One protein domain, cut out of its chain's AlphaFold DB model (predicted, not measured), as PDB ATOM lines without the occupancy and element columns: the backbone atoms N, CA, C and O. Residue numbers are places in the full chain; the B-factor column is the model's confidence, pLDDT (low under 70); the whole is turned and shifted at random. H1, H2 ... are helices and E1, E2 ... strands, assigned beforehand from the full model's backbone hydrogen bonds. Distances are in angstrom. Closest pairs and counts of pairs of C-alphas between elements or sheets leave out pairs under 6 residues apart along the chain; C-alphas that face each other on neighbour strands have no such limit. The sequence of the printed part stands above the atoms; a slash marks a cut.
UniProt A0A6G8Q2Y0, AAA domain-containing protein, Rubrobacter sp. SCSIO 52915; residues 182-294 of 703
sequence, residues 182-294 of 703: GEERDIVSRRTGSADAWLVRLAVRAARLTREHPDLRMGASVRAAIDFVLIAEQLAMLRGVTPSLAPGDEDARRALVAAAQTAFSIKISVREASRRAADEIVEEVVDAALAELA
ATOM      1  N   GLY A 182      21.336  53.100 -17.980       96.50
ATOM      2  CA  GLY A 182      21.988  53.076 -19.291       96.50
ATOM      3  C   GLY A 182      23.353  52.387 -19.246       96.50
ATOM      4  O   GLY A 182      23.615  51.499 -20.049       96.50
ATOM      5  N   GLU A 183      24.179  52.707 -18.247       96.06
ATOM      6  CA  GLU A 183      25.473  52.051 -18.039       96.06
ATOM      7  C   GLU A 183      25.323  50.565 -17.676       96.06
ATOM      8  O   GLU A 183      26.096  49.737 -18.150       96.06
ATOM      9  N   GLU A 184      24.322  50.189 -16.872       96.88
ATOM     10  CA  GLU A 184      24.062  48.773 -16.579       96.88
ATOM     11  C   GLU A 184      23.623  47.997 -17.834       96.88
ATOM     12  O   GLU A 184      24.073  46.870 -18.035       96.88
ATOM     13  N   ARG A 185      22.824  48.607 -18.722       97.31
ATOM     14  CA  ARG A 185      22.444  48.030 -20.026       97.31
ATOM     15  C   ARG A 185      23.627  47.907 -20.985       97.31
ATOM     16  O   ARG A 185      23.759  46.876 -21.646       97.31
ATOM     17  N   ASP A 186      24.499  48.910 -21.030       96.19
ATOM     18  CA  ASP A 186      25.754  48.875 -21.787       96.19
ATOM     19  C   ASP A 186      26.680  47.757 -21.286       96.19
ATOM     20  O   ASP A 186      27.257  47.021 -22.087       96.19
ATOM     21  N   ILE A 187      26.797  47.586 -19.962       95.75
ATOM     22  CA  ILE A 187      27.570  46.494 -19.352       95.75
ATOM     23  C   ILE A 187      26.984  45.136 -19.731       95.75
ATOM     24  O   ILE A 187      27.754  44.249 -20.097       95.75
ATOM     25  N   VAL A 188      25.659  44.962 -19.656       97.44
ATOM     26  CA  VAL A 188      25.007  43.702 -20.040       97.44
ATOM     27  C   VAL A 188      25.230  43.422 -21.526       97.44
ATOM     28  O   VAL A 188      25.818  42.394 -21.842       97.44
ATOM     29  N   SER A 189      24.894  44.353 -22.425       96.88
ATOM     30  CA  SER A 189      25.048  44.168 -23.883       96.88
ATOM     31  C   SER A 189      26.488  43.811 -24.278       96.88
ATOM     32  O   SER A 189      26.713  42.854 -25.015       96.88
ATOM     33  N   ARG A 190      27.491  44.516 -23.726       95.19
ATOM     34  CA  ARG A 190      28.919  44.236 -23.987       95.19
ATOM     35  C   ARG A 190      29.421  42.921 -23.374       95.19
ATOM     36  O   ARG A 190      30.533  42.501 -23.691       95.19
ATOM     37  N   ARG A 191      28.671  42.302 -22.456       95.88
ATOM     38  CA  ARG A 191      29.048  41.051 -21.768       95.88
ATOM     39  C   ARG A 191      28.295  39.826 -22.263       95.88
ATOM     40  O   ARG A 191      28.837  38.734 -22.142       95.88
ATOM     41  N   THR A 192      27.092  40.007 -22.796       97.00
ATOM     42  CA  THR A 192      26.278  38.934 -23.377       97.00
ATOM     43  C   THR A 192      26.491  38.822 -24.885       97.00
ATOM     44  O   THR A 192      26.427  37.725 -25.422       97.00
ATOM     45  N   GLY A 193      26.758  39.941 -25.570       96.12
ATOM     46  CA  GLY A 193      26.726  40.013 -27.034       96.12
ATOM     47  C   GLY A 193      25.307  39.975 -27.616       96.12
ATOM     48  O   GLY A 193      25.156  39.883 -28.831       96.12
ATOM     49  N   SER A 194      24.276  40.043 -26.763       93.19
ATOM     50  CA  SER A 194      22.873  39.899 -27.156       93.19
ATOM     51  C   SER A 194      22.425  41.005 -28.110       93.19
ATOM     52  O   SER A 194      22.614  42.194 -27.840       93.19
ATOM     53  N   ALA A 195      21.771  40.601 -29.200       90.19
ATOM     54  CA  ALA A 195      21.095  41.508 -30.121       90.19
ATOM     55  C   ALA A 195      19.712  41.962 -29.604       90.19
ATOM     56  O   ALA A 195      19.174  42.961 -30.089       90.19
ATOM     57  N   ASP A 196      19.128  41.264 -28.619       92.25
ATOM     58  CA  ASP A 196      17.818  41.611 -28.069       92.25
ATOM     59  C   ASP A 196      17.935  42.744 -27.033       92.25
ATOM     60  O   ASP A 196      18.014  42.567 -25.812       92.25
ATOM     61  N   ALA A 197      17.893  43.969 -27.554       93.25
ATOM     62  CA  ALA A 197      17.883  45.179 -26.748       93.25
ATOM     63  C   ALA A 197      16.645  45.313 -25.833       93.25
ATOM     64  O   ALA A 197      16.669  46.168 -24.941       93.25
ATOM     65  N   TRP A 198      15.559  44.549 -26.034       93.81
ATOM     66  CA  TRP A 198      14.415  44.487 -25.109       93.81
ATOM     67  C   TRP A 198      14.709  43.533 -23.947       93.81
ATOM     68  O   TRP A 198      14.552  43.942 -22.795       93.81
ATOM     69  N   LEU A 199      15.253  42.344 -24.215       95.00
ATOM     70  CA  LEU A 199      15.668  41.386 -23.184       95.00
ATOM     71  C   LEU A 199      16.733  41.988 -22.253       95.00
ATOM     72  O   LEU A 199      16.641  41.858 -21.032       95.00
ATOM     73  N   VAL A 200      17.690  42.744 -22.803       97.06
ATOM     74  CA  VAL A 200      18.673  43.491 -21.996       97.06
ATOM     75  C   VAL A 200      18.006  44.557 -21.110       97.06
ATOM     76  O   VAL A 200      18.425  44.742 -19.964       97.06
ATOM     77  N   ARG A 201      16.953  45.247 -21.584       96.69
ATOM     78  CA  ARG A 201      16.173  46.177 -20.738       96.69
ATOM     79  C   ARG A 201      15.453  45.432 -19.619       96.69
ATOM     80  O   ARG A 201      15.548  45.865 -18.473       96.69
ATOM     81  N   LEU A 202      14.796  44.316 -19.933       96.31
ATOM     82  CA  LEU A 202      14.088  43.489 -18.957       96.31
ATOM     83  C   LEU A 202      15.029  42.995 -17.856       96.31
ATOM     84  O   LEU A 202      14.752  43.196 -16.674       96.31
ATOM     85  N   ALA A 203      16.170  42.421 -18.234       97.69
ATOM     86  CA  ALA A 203      17.116  41.862 -17.278       97.69
ATOM     87  C   ALA A 203      17.718  42.921 -16.344       97.69
ATOM     88  O   ALA A 203      17.847  42.682 -15.140       97.69
ATOM     89  N   VAL A 204      18.034  44.113 -16.865       98.06
ATOM     90  CA  VAL A 204      18.494  45.232 -16.030       98.06
ATOM     91  C   VAL A 204      17.364  45.780 -15.157       98.06
ATOM     92  O   VAL A 204      17.595  45.994 -13.966       98.06
ATOM     93  N   ARG A 205      16.145  45.977 -15.679       97.75
ATOM     94  CA  ARG A 205      15.040  46.534 -14.881       97.75
ATOM     95  C   ARG A 205      14.612  45.588 -13.758       97.75
ATOM     96  O   ARG A 205      14.495  46.043 -12.624       97.75
ATOM     97  N   ALA A 206      14.510  44.287 -14.027       97.62
ATOM     98  CA  ALA A 206      14.285  43.269 -13.001       97.62
ATOM     99  C   ALA A 206      15.405  43.289 -11.939       97.62
ATOM    100  O   ALA A 206      15.134  43.370 -10.740       97.62
ATOM    101  N   ALA A 207      16.681  43.316 -12.353       97.75
ATOM    102  CA  ALA A 207      17.798  43.400 -11.407       97.75
ATOM    103  C   ALA A 207      17.762  44.687 -10.559       97.75
ATOM    104  O   ALA A 207      18.128  44.650  -9.384       97.75
ATOM    105  N   ARG A 208      17.280  45.811 -11.109       97.31
ATOM    106  CA  ARG A 208      17.088  47.073 -10.374       97.31
ATOM    107  C   ARG A 208      15.924  46.990  -9.383       97.31
ATOM    108  O   ARG A 208      16.132  47.305  -8.214       97.31
ATOM    109  N   LEU A 209      14.773  46.457  -9.791       97.88
ATOM    110  CA  LEU A 209      13.606  46.246  -8.924       97.88
ATOM    111  C   LEU A 209      13.930  45.385  -7.688       97.88
ATOM    112  O   LEU A 209      13.517  45.736  -6.584       97.88
ATOM    113  N   THR A 210      14.775  44.346  -7.797       97.25
ATOM    114  CA  THR A 210      15.217  43.581  -6.601       97.25
ATOM    115  C   THR A 210      15.955  44.423  -5.541       97.25
ATOM    116  O   THR A 210      16.081  43.999  -4.394       97.25
ATOM    117  N   ARG A 211      16.482  45.605  -5.894       94.81
ATOM    118  CA  ARG A 211      17.187  46.520  -4.970       94.81
ATOM    119  C   ARG A 211      16.225  47.458  -4.244       94.81
ATOM    120  O   ARG A 211      16.567  47.972  -3.182       94.81
ATOM    121  N   GLU A 212      15.049  47.664  -4.828       94.88
ATOM    122  CA  GLU A 212      13.947  48.486  -4.324       94.88
ATOM    123  C   GLU A 212      12.930  47.630  -3.528       94.88
ATOM    124  O   GLU A 212      12.218  48.148  -2.669       94.88
ATOM    125  N   HIS A 213      12.908  46.308  -3.754       96.50
ATOM    126  CA  HIS A 213      11.947  45.360  -3.180       96.50
ATOM    127  C   HIS A 213      11.988  45.259  -1.632       96.50
ATOM    128  O   HIS A 213      13.052  44.998  -1.053       96.50
ATOM    129  N   PRO A 214      10.841  45.371  -0.926       95.31
ATOM    130  CA  PRO A 214      10.801  45.495   0.535       95.31
ATOM    131  C   PRO A 214      11.259  44.243   1.298       95.31
ATOM    132  O   PRO A 214      11.882  44.378   2.353       95.31
ATOM    133  N   ASP A 215      11.013  43.036   0.774       95.50
ATOM    134  CA  ASP A 215      11.475  41.780   1.396       95.50
ATOM    135  C   ASP A 215      12.990  41.545   1.262       95.50
ATOM    136  O   ASP A 215      13.534  40.661   1.928       95.50
ATOM    137  N   LEU A 216      13.701  42.312   0.425       93.75
ATOM    138  CA  LEU A 216      15.120  42.083   0.141       93.75
ATOM    139  C   LEU A 216      16.026  43.013   0.963       93.75
ATOM    140  O   LEU A 216      15.781  44.209   1.129       93.75
ATOM    141  N   ARG A 217      17.071  42.427   1.551       90.81
ATOM    142  CA  ARG A 217      18.153  43.097   2.293       90.81
ATOM    143  C   ARG A 217      19.237  43.611   1.344       90.81
ATOM    144  O   ARG A 217      19.882  44.612   1.635       90.81
ATOM    145  N   MET A 218      19.446  42.903   0.235       90.31
ATOM    146  CA  MET A 218      20.412  43.230  -0.812       90.31
ATOM    147  C   MET A 218      19.878  42.685  -2.140       90.31
ATOM    148  O   MET A 218      19.607  41.488  -2.245       90.31
ATOM    149  N   GLY A 219      19.677  43.580  -3.109       93.38
ATOM    150  CA  GLY A 219      19.203  43.258  -4.454       93.38
ATOM    151  C   GLY A 219      20.334  42.983  -5.443       93.38
ATOM    152  O   GLY A 219      21.483  43.382  -5.231       93.38
ATOM    153  N   ALA A 220      19.979  42.330  -6.544       95.38
ATOM    154  CA  ALA A 220      20.874  41.737  -7.517       95.38
ATOM    155  C   ALA A 220      21.781  42.757  -8.230       95.38
ATOM    156  O   ALA A 220      21.361  43.827  -8.684       95.38
ATOM    157  N   SER A 221      23.055  42.395  -8.380       95.44
ATOM    158  CA  SER A 221      24.025  43.171  -9.163       95.44
ATOM    159  C   SER A 221      23.864  42.953 -10.672       95.44
ATOM    160  O   SER A 221      23.249  41.979 -11.100       95.44
ATOM    161  N   VAL A 222      24.505  43.799 -11.488       95.88
ATOM    162  CA  VAL A 222      24.537  43.664 -12.960       95.88
ATOM    163  C   VAL A 222      25.016  42.283 -13.452       95.88
ATOM    164  O   VAL A 222      24.626  41.860 -14.535       95.88
ATOM    165  N   ARG A 223      25.780  41.524 -12.646       95.56
ATOM    166  CA  ARG A 223      26.138  40.124 -12.960       95.56
ATOM    167  C   ARG A 223      24.900  39.240 -13.135       95.56
ATOM    168  O   ARG A 223      24.836  38.486 -14.090       95.56
ATOM    169  N   ALA A 224      23.897  39.390 -12.270       97.31
ATOM    170  CA  ALA A 224      22.667  38.611 -12.368       97.31
ATOM    171  C   ALA A 224      21.872  38.954 -13.640       97.31
ATOM    172  O   ALA A 224      21.280  38.065 -14.237       97.31
ATOM    173  N   ALA A 225      21.901  40.217 -14.087       97.94
ATOM    174  CA  ALA A 225      21.293  40.623 -15.353       97.94
ATOM    175  C   ALA A 225      22.020  40.013 -16.569       97.94
ATOM    176  O   ALA A 225      21.356  39.566 -17.497       97.94
ATOM    177  N   ILE A 226      23.361  39.931 -16.544       97.88
ATOM    178  CA  ILE A 226      24.147  39.207 -17.564       97.88
ATOM    179  C   ILE A 226      23.713  37.735 -17.612       97.88
ATOM    180  O   ILE A 226      23.367  37.235 -18.679       97.88
ATOM    181  N   ASP A 227      23.683  37.068 -16.456       98.25
ATOM    182  CA  ASP A 227      23.316  35.652 -16.363       98.25
ATOM    183  C   ASP A 227      21.866  35.405 -16.825       98.25
ATOM    184  O   ASP A 227      21.603  34.431 -17.524       98.25
ATOM    185  N   PHE A 228      20.929  36.301 -16.487       98.19
ATOM    186  CA  PHE A 228      19.524  36.216 -16.901       98.19
ATOM    187  C   PHE A 228      19.381  36.309 -18.426       98.19
ATOM    188  O   PHE A 228      18.736  35.439 -19.000       98.19
ATOM    189  N   VAL A 229      20.022  37.277 -19.096       98.06
ATOM    190  CA  VAL A 229      19.995  37.360 -20.572       98.06
ATOM    191  C   VAL A 229      20.526  36.068 -21.201       98.06
ATOM    192  O   VAL A 229      19.830  35.464 -22.011       98.06
ATOM    193  N   LEU A 230      21.706  35.602 -20.771       97.81
ATOM    194  CA  LEU A 230      22.327  34.391 -21.321       97.81
ATOM    195  C   LEU A 230      21.431  33.155 -21.150       97.81
ATOM    196  O   LEU A 230      21.238  32.396 -22.096       97.81
ATOM    197  N   ILE A 231      20.855  32.955 -19.959       97.56
ATOM    198  CA  ILE A 231      19.979  31.806 -19.681       97.56
ATOM    199  C   ILE A 231      18.642  31.942 -20.427       97.56
ATOM    200  O   ILE A 231      18.129  30.942 -20.927       97.56
ATOM    201  N   ALA A 232      18.090  33.152 -20.543       96.69
ATOM    202  CA  ALA A 232      16.843  33.403 -21.262       96.69
ATOM    203  C   ALA A 232      16.976  33.105 -22.761       96.69
ATOM    204  O   ALA A 232      16.091  32.463 -23.316       96.69
ATOM    205  N   GLU A 233      18.090  33.480 -23.399       95.25
ATOM    206  CA  GLU A 233      18.361  33.143 -24.803       95.25
ATOM    207  C   GLU A 233      18.452  31.622 -25.018       95.25
ATOM    208  O   GLU A 233      17.846  31.097 -25.955       95.25
ATOM    209  N   GLN A 234      19.128  30.887 -24.124       96.19
ATOM    210  CA  GLN A 234      19.188  29.422 -24.221       96.19
ATOM    211  C   GLN A 234      17.826  28.758 -23.958       96.19
ATOM    212  O   GLN A 234      17.449  27.839 -24.683       96.19
ATOM    213  N   LEU A 235      17.058  29.216 -22.960       95.12
ATOM    214  CA  LEU A 235      15.717  28.677 -22.688       95.12
ATOM    215  C   LEU A 235      14.712  29.010 -23.795       95.12
ATOM    216  O   LEU A 235      13.856  28.178 -24.087       95.12
ATOM    217  N   ALA A 236      14.831  30.176 -24.430       92.50
ATOM    218  CA  ALA A 236      14.033  30.560 -25.588       92.50
ATOM    219  C   ALA A 236      14.289  29.614 -26.772       92.50
ATOM    220  O   ALA A 236      13.352  28.992 -27.277       92.50
ATOM    221  N   MET A 237      15.563  29.395 -27.126       92.62
ATOM    222  CA  MET A 237      15.953  28.440 -28.174       92.62
ATOM    223  C   MET A 237      15.521  26.999 -27.858       92.62
ATOM    224  O   MET A 237      14.992  26.318 -28.735       92.62
ATOM    225  N   LEU A 238      15.677  26.538 -26.611       93.69
ATOM    226  CA  LEU A 238      15.272  25.186 -26.191       93.69
ATOM    227  C   LEU A 238      13.750  24.963 -26.168       93.69
ATOM    228  O   LEU A 238      13.314  23.814 -26.225       93.69
ATOM    229  N   ARG A 239      12.946  26.027 -26.058       92.50
ATOM    230  CA  ARG A 239      11.471  25.956 -26.020       92.50
ATOM    231  C   ARG A 239      10.796  26.400 -27.321       92.50
ATOM    232  O   ARG A 239       9.587  26.245 -27.439       92.50
ATOM    233  N   GLY A 240      11.548  26.929 -28.286       89.62
ATOM    234  CA  GLY A 240      11.009  27.435 -29.553       89.62
ATOM    235  C   GLY A 240      10.223  28.748 -29.428       89.62
ATOM    236  O   GLY A 240       9.394  29.030 -30.288       89.62
ATOM    237  N   VAL A 241      10.468  29.538 -28.377       88.12
ATOM    238  CA  VAL A 241       9.805  30.834 -28.126       88.12
ATOM    239  C   VAL A 241      10.758  32.002 -28.375       88.12
ATOM    240  O   VAL A 241      11.977  31.840 -28.320       88.12
ATOM    241  N   THR A 242      10.229  33.201 -28.615       83.12
ATOM    242  CA  THR A 242      11.040  34.430 -28.647       83.12
ATOM    243  C   THR A 242      11.249  34.982 -27.232       83.12
ATOM    244  O   THR A 242      10.294  34.997 -26.458       83.12
ATOM    245  N   PRO A 243      12.443  35.501 -26.871       74.81
ATOM    246  CA  PRO A 243      12.632  36.156 -25.574       74.81
ATOM    247  C   PRO A 243      11.768  37.412 -25.425       74.81
ATOM    248  O   PRO A 243      11.211  37.651 -24.358       74.81
ATOM    249  N   SER A 244      11.615  38.189 -26.504       73.88
ATOM    250  CA  SER A 244      10.633  39.272 -26.603       73.88
ATOM    251  C   SER A 244       9.212  38.731 -26.422       73.88
ATOM    252  O   SER A 244       8.710  38.003 -27.280       73.88
ATOM    253  N   LEU A 245       8.552  39.136 -25.333       68.19
ATOM    254  CA  LEU A 245       7.206  38.691 -24.977       68.19
ATOM    255  C   LEU A 245       6.157  39.188 -25.991       68.19
ATOM    256  O   LEU A 245       5.886  40.390 -26.078       68.19
ATOM    257  N   ALA A 246       5.513  38.268 -26.714       62.94
ATOM    258  CA  ALA A 246       4.289  38.576 -27.449       62.94
ATOM    259  C   ALA A 246       3.094  38.688 -26.470       62.94
ATOM    260  O   ALA A 246       3.044  37.949 -25.484       62.94
ATOM    261  N   PRO A 247       2.108  39.583 -26.694       62.12
ATOM    262  CA  PRO A 247       0.963  39.718 -25.792       62.12
ATOM    263  C   PRO A 247       0.163  38.411 -25.657       62.12
ATOM    264  O   PRO A 247      -0.509  37.995 -26.598       62.12
ATOM    265  N   GLY A 248       0.218  37.789 -24.474       68.12
ATOM    266  CA  GLY A 248      -0.431  36.504 -24.177       68.12
ATOM    267  C   GLY A 248       0.470  35.265 -24.292       68.12
ATOM    268  O   GLY A 248      -0.025  34.157 -24.094       68.12
ATOM    269  N   ASP A 249       1.767  35.419 -24.583       85.94
ATOM    270  CA  ASP A 249       2.711  34.296 -24.642       85.94
ATOM    271  C   ASP A 249       3.171  33.851 -23.240       85.94
ATOM    272  O   ASP A 249       4.170  34.316 -22.678       85.94
ATOM    273  N   GLU A 250       2.414  32.917 -22.669       88.25
ATOM    274  CA  GLU A 250       2.727  32.296 -21.383       88.25
ATOM    275  C   GLU A 250       3.951  31.361 -21.420       88.25
ATOM    276  O   GLU A 250       4.538  31.117 -20.365       88.25
ATOM    277  N   ASP A 251       4.391  30.848 -22.577       89.56
ATOM    278  CA  ASP A 251       5.609  30.022 -22.642       89.56
ATOM    279  C   ASP A 251       6.882  30.872 -22.688       89.56
ATOM    280  O   ASP A 251       7.862  30.534 -22.011       89.56
ATOM    281  N   ALA A 252       6.842  32.027 -23.359       90.44
ATOM    282  CA  ALA A 252       7.851  33.071 -23.206       90.44
ATOM    283  C   ALA A 252       7.890  33.598 -21.761       90.44
ATOM    284  O   ALA A 252       8.970  33.638 -21.165       90.44
ATOM    285  N   ARG A 253       6.739  33.892 -21.125       93.31
ATOM    286  CA  ARG A 253       6.702  34.263 -19.692       93.31
ATOM    287  C   ARG A 253       7.343  33.179 -18.815       93.31
ATOM    288  O   ARG A 253       8.255  33.476 -18.040       93.31
ATOM    289  N   ARG A 254       6.958  31.906 -18.990       93.62
ATOM    290  CA  ARG A 254       7.565  30.753 -18.290       93.62
ATOM    291  C   ARG A 254       9.058  30.573 -18.577       93.62
ATOM    292  O   ARG A 254       9.747  29.943 -17.770       93.62
ATOM    293  N   ALA A 255       9.574  31.023 -19.721       94.81
ATOM    294  CA  ALA A 255      11.006  30.982 -20.029       94.81
ATOM    295  C   ALA A 255      11.762  32.090 -19.282       94.81
ATOM    296  O   ALA A 255      12.784  31.816 -18.651       94.81
ATOM    297  N   LEU A 256      11.217  33.309 -19.286       95.69
ATOM    298  CA  LEU A 256      11.805  34.477 -18.630       95.69
ATOM    299  C   LEU A 256      11.826  34.338 -17.101       95.69
ATOM    300  O   LEU A 256      12.871  34.566 -16.493       95.69
ATOM    301  N   VAL A 257      10.728  33.890 -16.479       96.75
ATOM    302  CA  VAL A 257      10.666  33.644 -15.023       96.75
ATOM    303  C   VAL A 257      11.682  32.573 -14.603       96.75
ATOM    304  O   VAL A 257      12.467  32.801 -13.683       96.75
ATOM    305  N   ALA A 258      11.753  31.446 -15.324       97.25
ATOM    306  CA  ALA A 258      12.706  30.374 -15.023       97.25
ATOM    307  C   ALA A 258      14.174  30.814 -15.201       97.25
ATOM    308  O   ALA A 258      15.035  30.465 -14.386       97.25
ATOM    309  N   ALA A 259      14.471  31.610 -16.236       97.88
ATOM    310  CA  ALA A 259      15.800  32.183 -16.439       97.88
ATOM    311  C   ALA A 259      16.179  33.153 -15.310       97.88
ATOM    312  O   ALA A 259      17.290  33.078 -14.778       97.88
ATOM    313  N   ALA A 260      15.250  34.019 -14.898       98.00
ATOM    314  CA  ALA A 260      15.460  34.965 -13.814       98.00
ATOM    315  C   ALA A 260      15.657  34.268 -12.463       98.00
ATOM    316  O   ALA A 260      16.606  34.602 -11.765       98.00
ATOM    317  N   GLN A 261      14.836  33.272 -12.104       98.12
ATOM    318  CA  GLN A 261      14.998  32.487 -10.867       98.12
ATOM    319  C   GLN A 261      16.387  31.825 -10.821       98.12
ATOM    320  O   GLN A 261      17.152  32.032  -9.875       98.12
ATOM    321  N   THR A 262      16.784  31.163 -11.915       98.12
ATOM    322  CA  THR A 262      18.125  30.565 -12.067       98.12
ATOM    323  C   THR A 262      19.253  31.603 -11.926       98.12
ATOM    324  O   THR A 262      20.299  31.332 -11.331       98.12
ATOM    325  N   ALA A 263      19.055  32.817 -12.447       97.62
ATOM    326  CA  ALA A 263      20.055  33.880 -12.418       97.62
ATOM    327  C   ALA A 263      20.109  34.668 -11.092       97.62
ATOM    328  O   ALA A 263      21.195  35.094 -10.685       97.62
ATOM    329  N   PHE A 264      18.974  34.903 -10.431       97.25
ATOM    330  CA  PHE A 264      18.823  35.897  -9.363       97.25
ATOM    331  C   PHE A 264      18.752  35.287  -7.961       97.25
ATOM    332  O   PHE A 264      19.294  35.897  -7.040       97.25
ATOM    333  N   SER A 265      18.118  34.124  -7.764       94.44
ATOM    334  CA  SER A 265      17.665  33.693  -6.427       94.44
ATOM    335  C   SER A 265      18.789  33.476  -5.405       94.44
ATOM    336  O   SER A 265      18.607  33.769  -4.227       94.44
ATOM    337  N   ILE A 266      19.985  33.069  -5.848       93.06
ATOM    338  CA  ILE A 266      21.194  32.971  -4.996       93.06
ATOM    339  C   ILE A 266      22.042  34.258  -4.956       93.06
ATOM    340  O   ILE A 266      23.046  34.323  -4.250       93.06
ATOM    341  N   LYS A 267      21.680  35.276  -5.748       93.75
ATOM    342  CA  LYS A 267      22.394  36.561  -5.895       93.75
ATOM    343  C   LYS A 267      21.662  37.734  -5.227       93.75
ATOM    344  O   LYS A 267      22.167  38.858  -5.252       93.75
ATOM    345  N   ILE A 268      20.510  37.466  -4.614       93.81
ATOM    346  CA  ILE A 268      19.758  38.358  -3.726       93.81
ATOM    347  C   ILE A 268      19.855  37.861  -2.278       93.81
ATOM    348  O   ILE A 268      20.054  36.678  -2.022       93.81
ATOM    349  N   SER A 269      19.689  38.761  -1.310       91.94
ATOM    350  CA  SER A 269      19.546  38.398   0.103       91.94
ATOM    351  C   SER A 269      18.139  38.745   0.562       91.94
ATOM    352  O   SER A 269      17.835  39.923   0.745       91.94
ATOM    353  N   VAL A 270      17.306  37.739   0.820       92.94
ATOM    354  CA  VAL A 270      16.017  37.914   1.510       92.94
ATOM    355  C   VAL A 270      16.262  38.384   2.955       92.94
ATOM    356  O   VAL A 270      17.317  38.108   3.539       92.94
ATOM    357  N   ARG A 271      15.335  39.160   3.527       92.12
ATOM    358  CA  ARG A 271      15.352  39.568   4.942       92.12
ATOM    359  C   ARG A 271      14.862  38.426   5.825       92.12
ATOM    360  O   ARG A 271      13.823  37.844   5.552       92.12
ATOM    361  N   GLU A 272      15.525  38.217   6.961       88.25
ATOM    362  CA  GLU A 272      15.170  37.215   7.989       88.25
ATOM    363  C   GLU A 272      13.729  37.336   8.532       88.25
ATOM    364  O   GLU A 272      13.210  36.399   9.130       88.25
ATOM    365  N   ALA A 273      13.082  38.492   8.346       91.50
ATOM    366  CA  ALA A 273      11.699  38.745   8.746       91.50
ATOM    367  C   ALA A 273      10.653  38.401   7.664       91.50
ATOM    368  O   ALA A 273       9.460  38.372   7.978       91.50
ATOM    369  N   SER A 274      11.068  38.171   6.412       92.06
ATOM    370  CA  SER A 274      10.153  37.739   5.352       92.06
ATOM    371  C   SER A 274       9.807  36.258   5.498       92.06
ATOM    372  O   SER A 274      10.544  35.483   6.105       92.06
ATOM    373  N   ARG A 275       8.662  35.865   4.936       93.69
ATOM    374  CA  ARG A 275       8.209  34.466   4.861       93.69
ATOM    375  C   ARG A 275       8.280  33.883   3.451       93.69
ATOM    376  O   ARG A 275       7.961  32.713   3.288       93.69
ATOM    377  N   ARG A 276       8.634  34.707   2.464       95.25
ATOM    378  CA  ARG A 276       8.610  34.363   1.044       95.25
ATOM    379  C   ARG A 276       9.906  33.700   0.608       95.25
ATOM    380  O   ARG A 276      10.981  34.045   1.110       95.25
ATOM    381  N   ALA A 277       9.810  32.778  -0.341       95.06
ATOM    382  CA  ALA A 277      10.982  32.214  -0.999       95.06
ATOM    383  C   ALA A 277      11.672  33.257  -1.898       95.06
ATOM    384  O   ALA A 277      11.062  34.228  -2.345       95.06
ATOM    385  N   ALA A 278      12.954  33.037  -2.204       95.75
ATOM    386  CA  ALA A 278      13.673  33.872  -3.167       95.75
ATOM    387  C   ALA A 278      12.997  33.828  -4.551       95.75
ATOM    388  O   ALA A 278      12.794  34.873  -5.163       95.75
ATOM    389  N   ASP A 279      12.570  32.643  -4.993       97.31
ATOM    390  CA  ASP A 279      11.957  32.429  -6.308       97.31
ATOM    391  C   ASP A 279      10.577  33.097  -6.455       97.31
ATOM    392  O   ASP A 279      10.272  33.626  -7.521       97.31
ATOM    393  N   GLU A 280       9.790  33.157  -5.371       97.12
ATOM    394  CA  GLU A 280       8.509  33.890  -5.295       97.12
ATOM    395  C   GLU A 280       8.693  35.408  -5.419       97.12
ATOM    396  O   GLU A 280       7.813  36.109  -5.918       97.12
ATOM    397  N   ILE A 281       9.808  35.937  -4.903       97.62
ATOM    398  CA  ILE A 281      10.155  37.361  -5.001       97.62
ATOM    399  C   ILE A 281      10.709  37.668  -6.398       97.62
ATOM    400  O   ILE A 281      10.434  38.730  -6.952       97.62
ATOM    401  N   VAL A 282      11.478  36.746  -6.985       97.81
ATOM    402  CA  VAL A 282      12.006  36.904  -8.346       97.81
ATOM    403  C   VAL A 282      10.889  36.844  -9.390       97.81
ATOM    404  O   VAL A 282      10.923  37.656 -10.310       97.81
ATOM    405  N   GLU A 283       9.886  35.972  -9.242       97.69
ATOM    406  CA  GLU A 283       8.731  35.939 -10.156       97.69
ATOM    407  C   GLU A 283       7.940  37.259 -10.126       97.69
ATOM    408  O   GLU A 283       7.766  37.868 -11.180       97.69
ATOM    409  N   GLU A 284       7.588  37.784  -8.942       97.44
ATOM    410  CA  GLU A 284       6.940  39.107  -8.821       97.44
ATOM    411  C   GLU A 284       7.774  40.217  -9.479       97.44
ATOM    412  O   GLU A 284       7.242  41.063 -10.197       97.44
ATOM    413  N   VAL A 285       9.092  40.216  -9.260       97.62
ATOM    414  CA  VAL A 285       9.994  41.223  -9.834       97.62
ATOM    415  C   VAL A 285      10.093  41.115 -11.362       97.62
ATOM    416  O   VAL A 285      10.221  42.145 -12.031       97.62
ATOM    417  N   VAL A 286      10.015  39.908 -11.931       96.38
ATOM    418  CA  VAL A 286       9.951  39.708 -13.387       96.38
ATOM    419  C   VAL A 286       8.615  40.189 -13.936       96.38
ATOM    420  O   VAL A 286       8.620  40.949 -14.901       96.38
ATOM    421  N   ASP A 287       7.495  39.828 -13.313       94.81
ATOM    422  CA  ASP A 287       6.165  40.256 -13.759       94.81
ATOM    423  C   ASP A 287       5.987  41.778 -13.666       94.81
ATOM    424  O   ASP A 287       5.452  42.396 -14.587       94.81
ATOM    425  N   ALA A 288       6.519  42.417 -12.619       95.69
ATOM    426  CA  ALA A 288       6.566  43.873 -12.509       95.69
ATOM    427  C   ALA A 288       7.428  44.511 -13.617       95.69
ATOM    428  O   ALA A 288       7.010  45.486 -14.247       95.69
ATOM    429  N   ALA A 289       8.604  43.942 -13.912       95.12
ATOM    430  CA  ALA A 289       9.461  44.423 -14.998       95.12
ATOM    431  C   ALA A 289       8.815  44.229 -16.386       95.12
ATOM    432  O   ALA A 289       8.936  45.104 -17.246       95.12
ATOM    433  N   LEU A 290       8.095  43.121 -16.594       92.94
ATOM    434  CA  LEU A 290       7.305  42.855 -17.799       92.94
ATOM    435  C   LEU A 290       6.136  43.835 -17.929       92.94
ATOM    436  O   LEU A 290       5.923  44.365 -19.015       92.94
ATOM    437  N   ALA A 291       5.416  44.134 -16.845       91.50
ATOM    438  CA  ALA A 291       4.300  45.081 -16.853       91.50
ATOM    439  C   ALA A 291       4.742  46.524 -17.165       91.50
ATOM    440  O   ALA A 291       4.034  47.245 -17.870       91.50
ATOM    441  N   GLU A 292       5.922  46.946 -16.696       92.00
ATOM    442  CA  GLU A 292       6.497  48.258 -17.030       92.00
ATOM    443  C   GLU A 292       7.037  48.347 -18.469       92.00
ATOM    444  O   GLU A 292       6.956  49.410 -19.091       92.00
ATOM    445  N   LEU A 293       7.611  47.253 -18.989       88.38
ATOM    446  CA  LEU A 293       8.228  47.181 -20.323       88.38
ATOM    447  C   LEU A 293       7.297  46.640 -21.416       88.38
ATOM    448  O   LEU A 293       7.694  46.585 -22.588       88.38
ATOM    449  N   ALA A 294       6.070  46.265 -21.055       79.81
ATOM    450  CA  ALA A 294       5.002  45.961 -21.988       79.81
ATOM    451  C   ALA A 294       4.786  47.159 -22.930       79.81
ATOM    452  O   ALA A 294       4.837  48.312 -22.483       79.81
TER     453      ALA A 294
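What this domain is: This is residues 182 to 294 of the 703 residues of the protein "AAA domain-containing protein" of Rubrobacter sp. SCSIO 52915 (UniProt A0A6G8Q2Y0). Four helices, H2, H3, H4 and H5, make a compact ring of crossed helices, each packing on the next and H5 closing back on H2, while H1 packs on the outside across parts of H2 and H3. At one end of the body, away from H1, the short strand E1 pairs antiparallel with residues 269 to 270 of the long loop between H4 and H5. The printed part has 113 residues, with five named helices and one named strand in the order H1, H2, E1, H3, H4, H5, and its class is mostly helix. It is compact, with a radius of gyration of the C-alphas of 13.0 A and spans of 39 by 30 by 23 A.

How they stand to each other: H1, residues 182 to 192, touches H2, residues 197 to 212, at a steep tilt of 60 degrees, opposite ways; the closest C-alphas are those of Arg 185 and Val 200, 6.2 A apart, and H2 touches H1 with residues 197 to 204 alone. H1 also touches H3, residues 222 to 239, which meets it with residues 222 to 230 alone; the closest C-alphas, of Val 188 and Ile 226, are 5.2 A apart. H2 touches H3, with residues 222 to 229 of H3 alone, at a steep tilt of 49 degrees, opposite ways; the C-alphas of Ala 203 and Ala 225 are closest, at 4.8 A. E1, residues 216 to 218, pairs with no named strand and is apart from H3. H3 and H4, residues 250 to 264, form a helical hairpin and touch at a tilt of 37 degrees, only just steep; the C-alphas of Phe 228 and Ala 263 are closest, at 5.1 A. H4 touches H5, residues 278 to 293, at a steep tilt of 55 degrees, closest at the C-alphas of Gln 261 and Asp 279, 5.5 A apart. H5 touches H2 at a steep tilt of 54 degrees, opposite ways, with the C-alphas of Ala 206 and Ala 289 closest, at 5.3 A. H2 and H4 are close but not clearly touching, and H3 and H5 are apart. Every O i to N i+4 pair is within hydrogen-bond range in H1, H3 and H5; in H2 10 of 12 are, and in H4 10 of 11.

Where its parts are: H1 begins at C-alpha 182, at (21.988, 53.076, -19.291), and measures 15.3 A from first to last C-alpha. H2 measures 23.0 A, E1 5.5 A and H4 20.4 A. H3, the longest helix with 18 residues, measures 25.6 A and begins at C-alpha 222, at (24.537, 43.664, -12.960). H5 measures 22.4 A and ends at C-alpha 293, at (8.228, 47.181, -20.323).

The domain as a whole: The two C-alphas farthest apart, those of Ala 195 and Ala 273, are 40.1 A apart. The printed part has no cut. The link from H4 to H5, residues 265 to 277, is long, and that from H3 to H4 is short; the other three are tight. The mean pLDDT of the printed part is 93.3, and residues 245 to 248 are under 70.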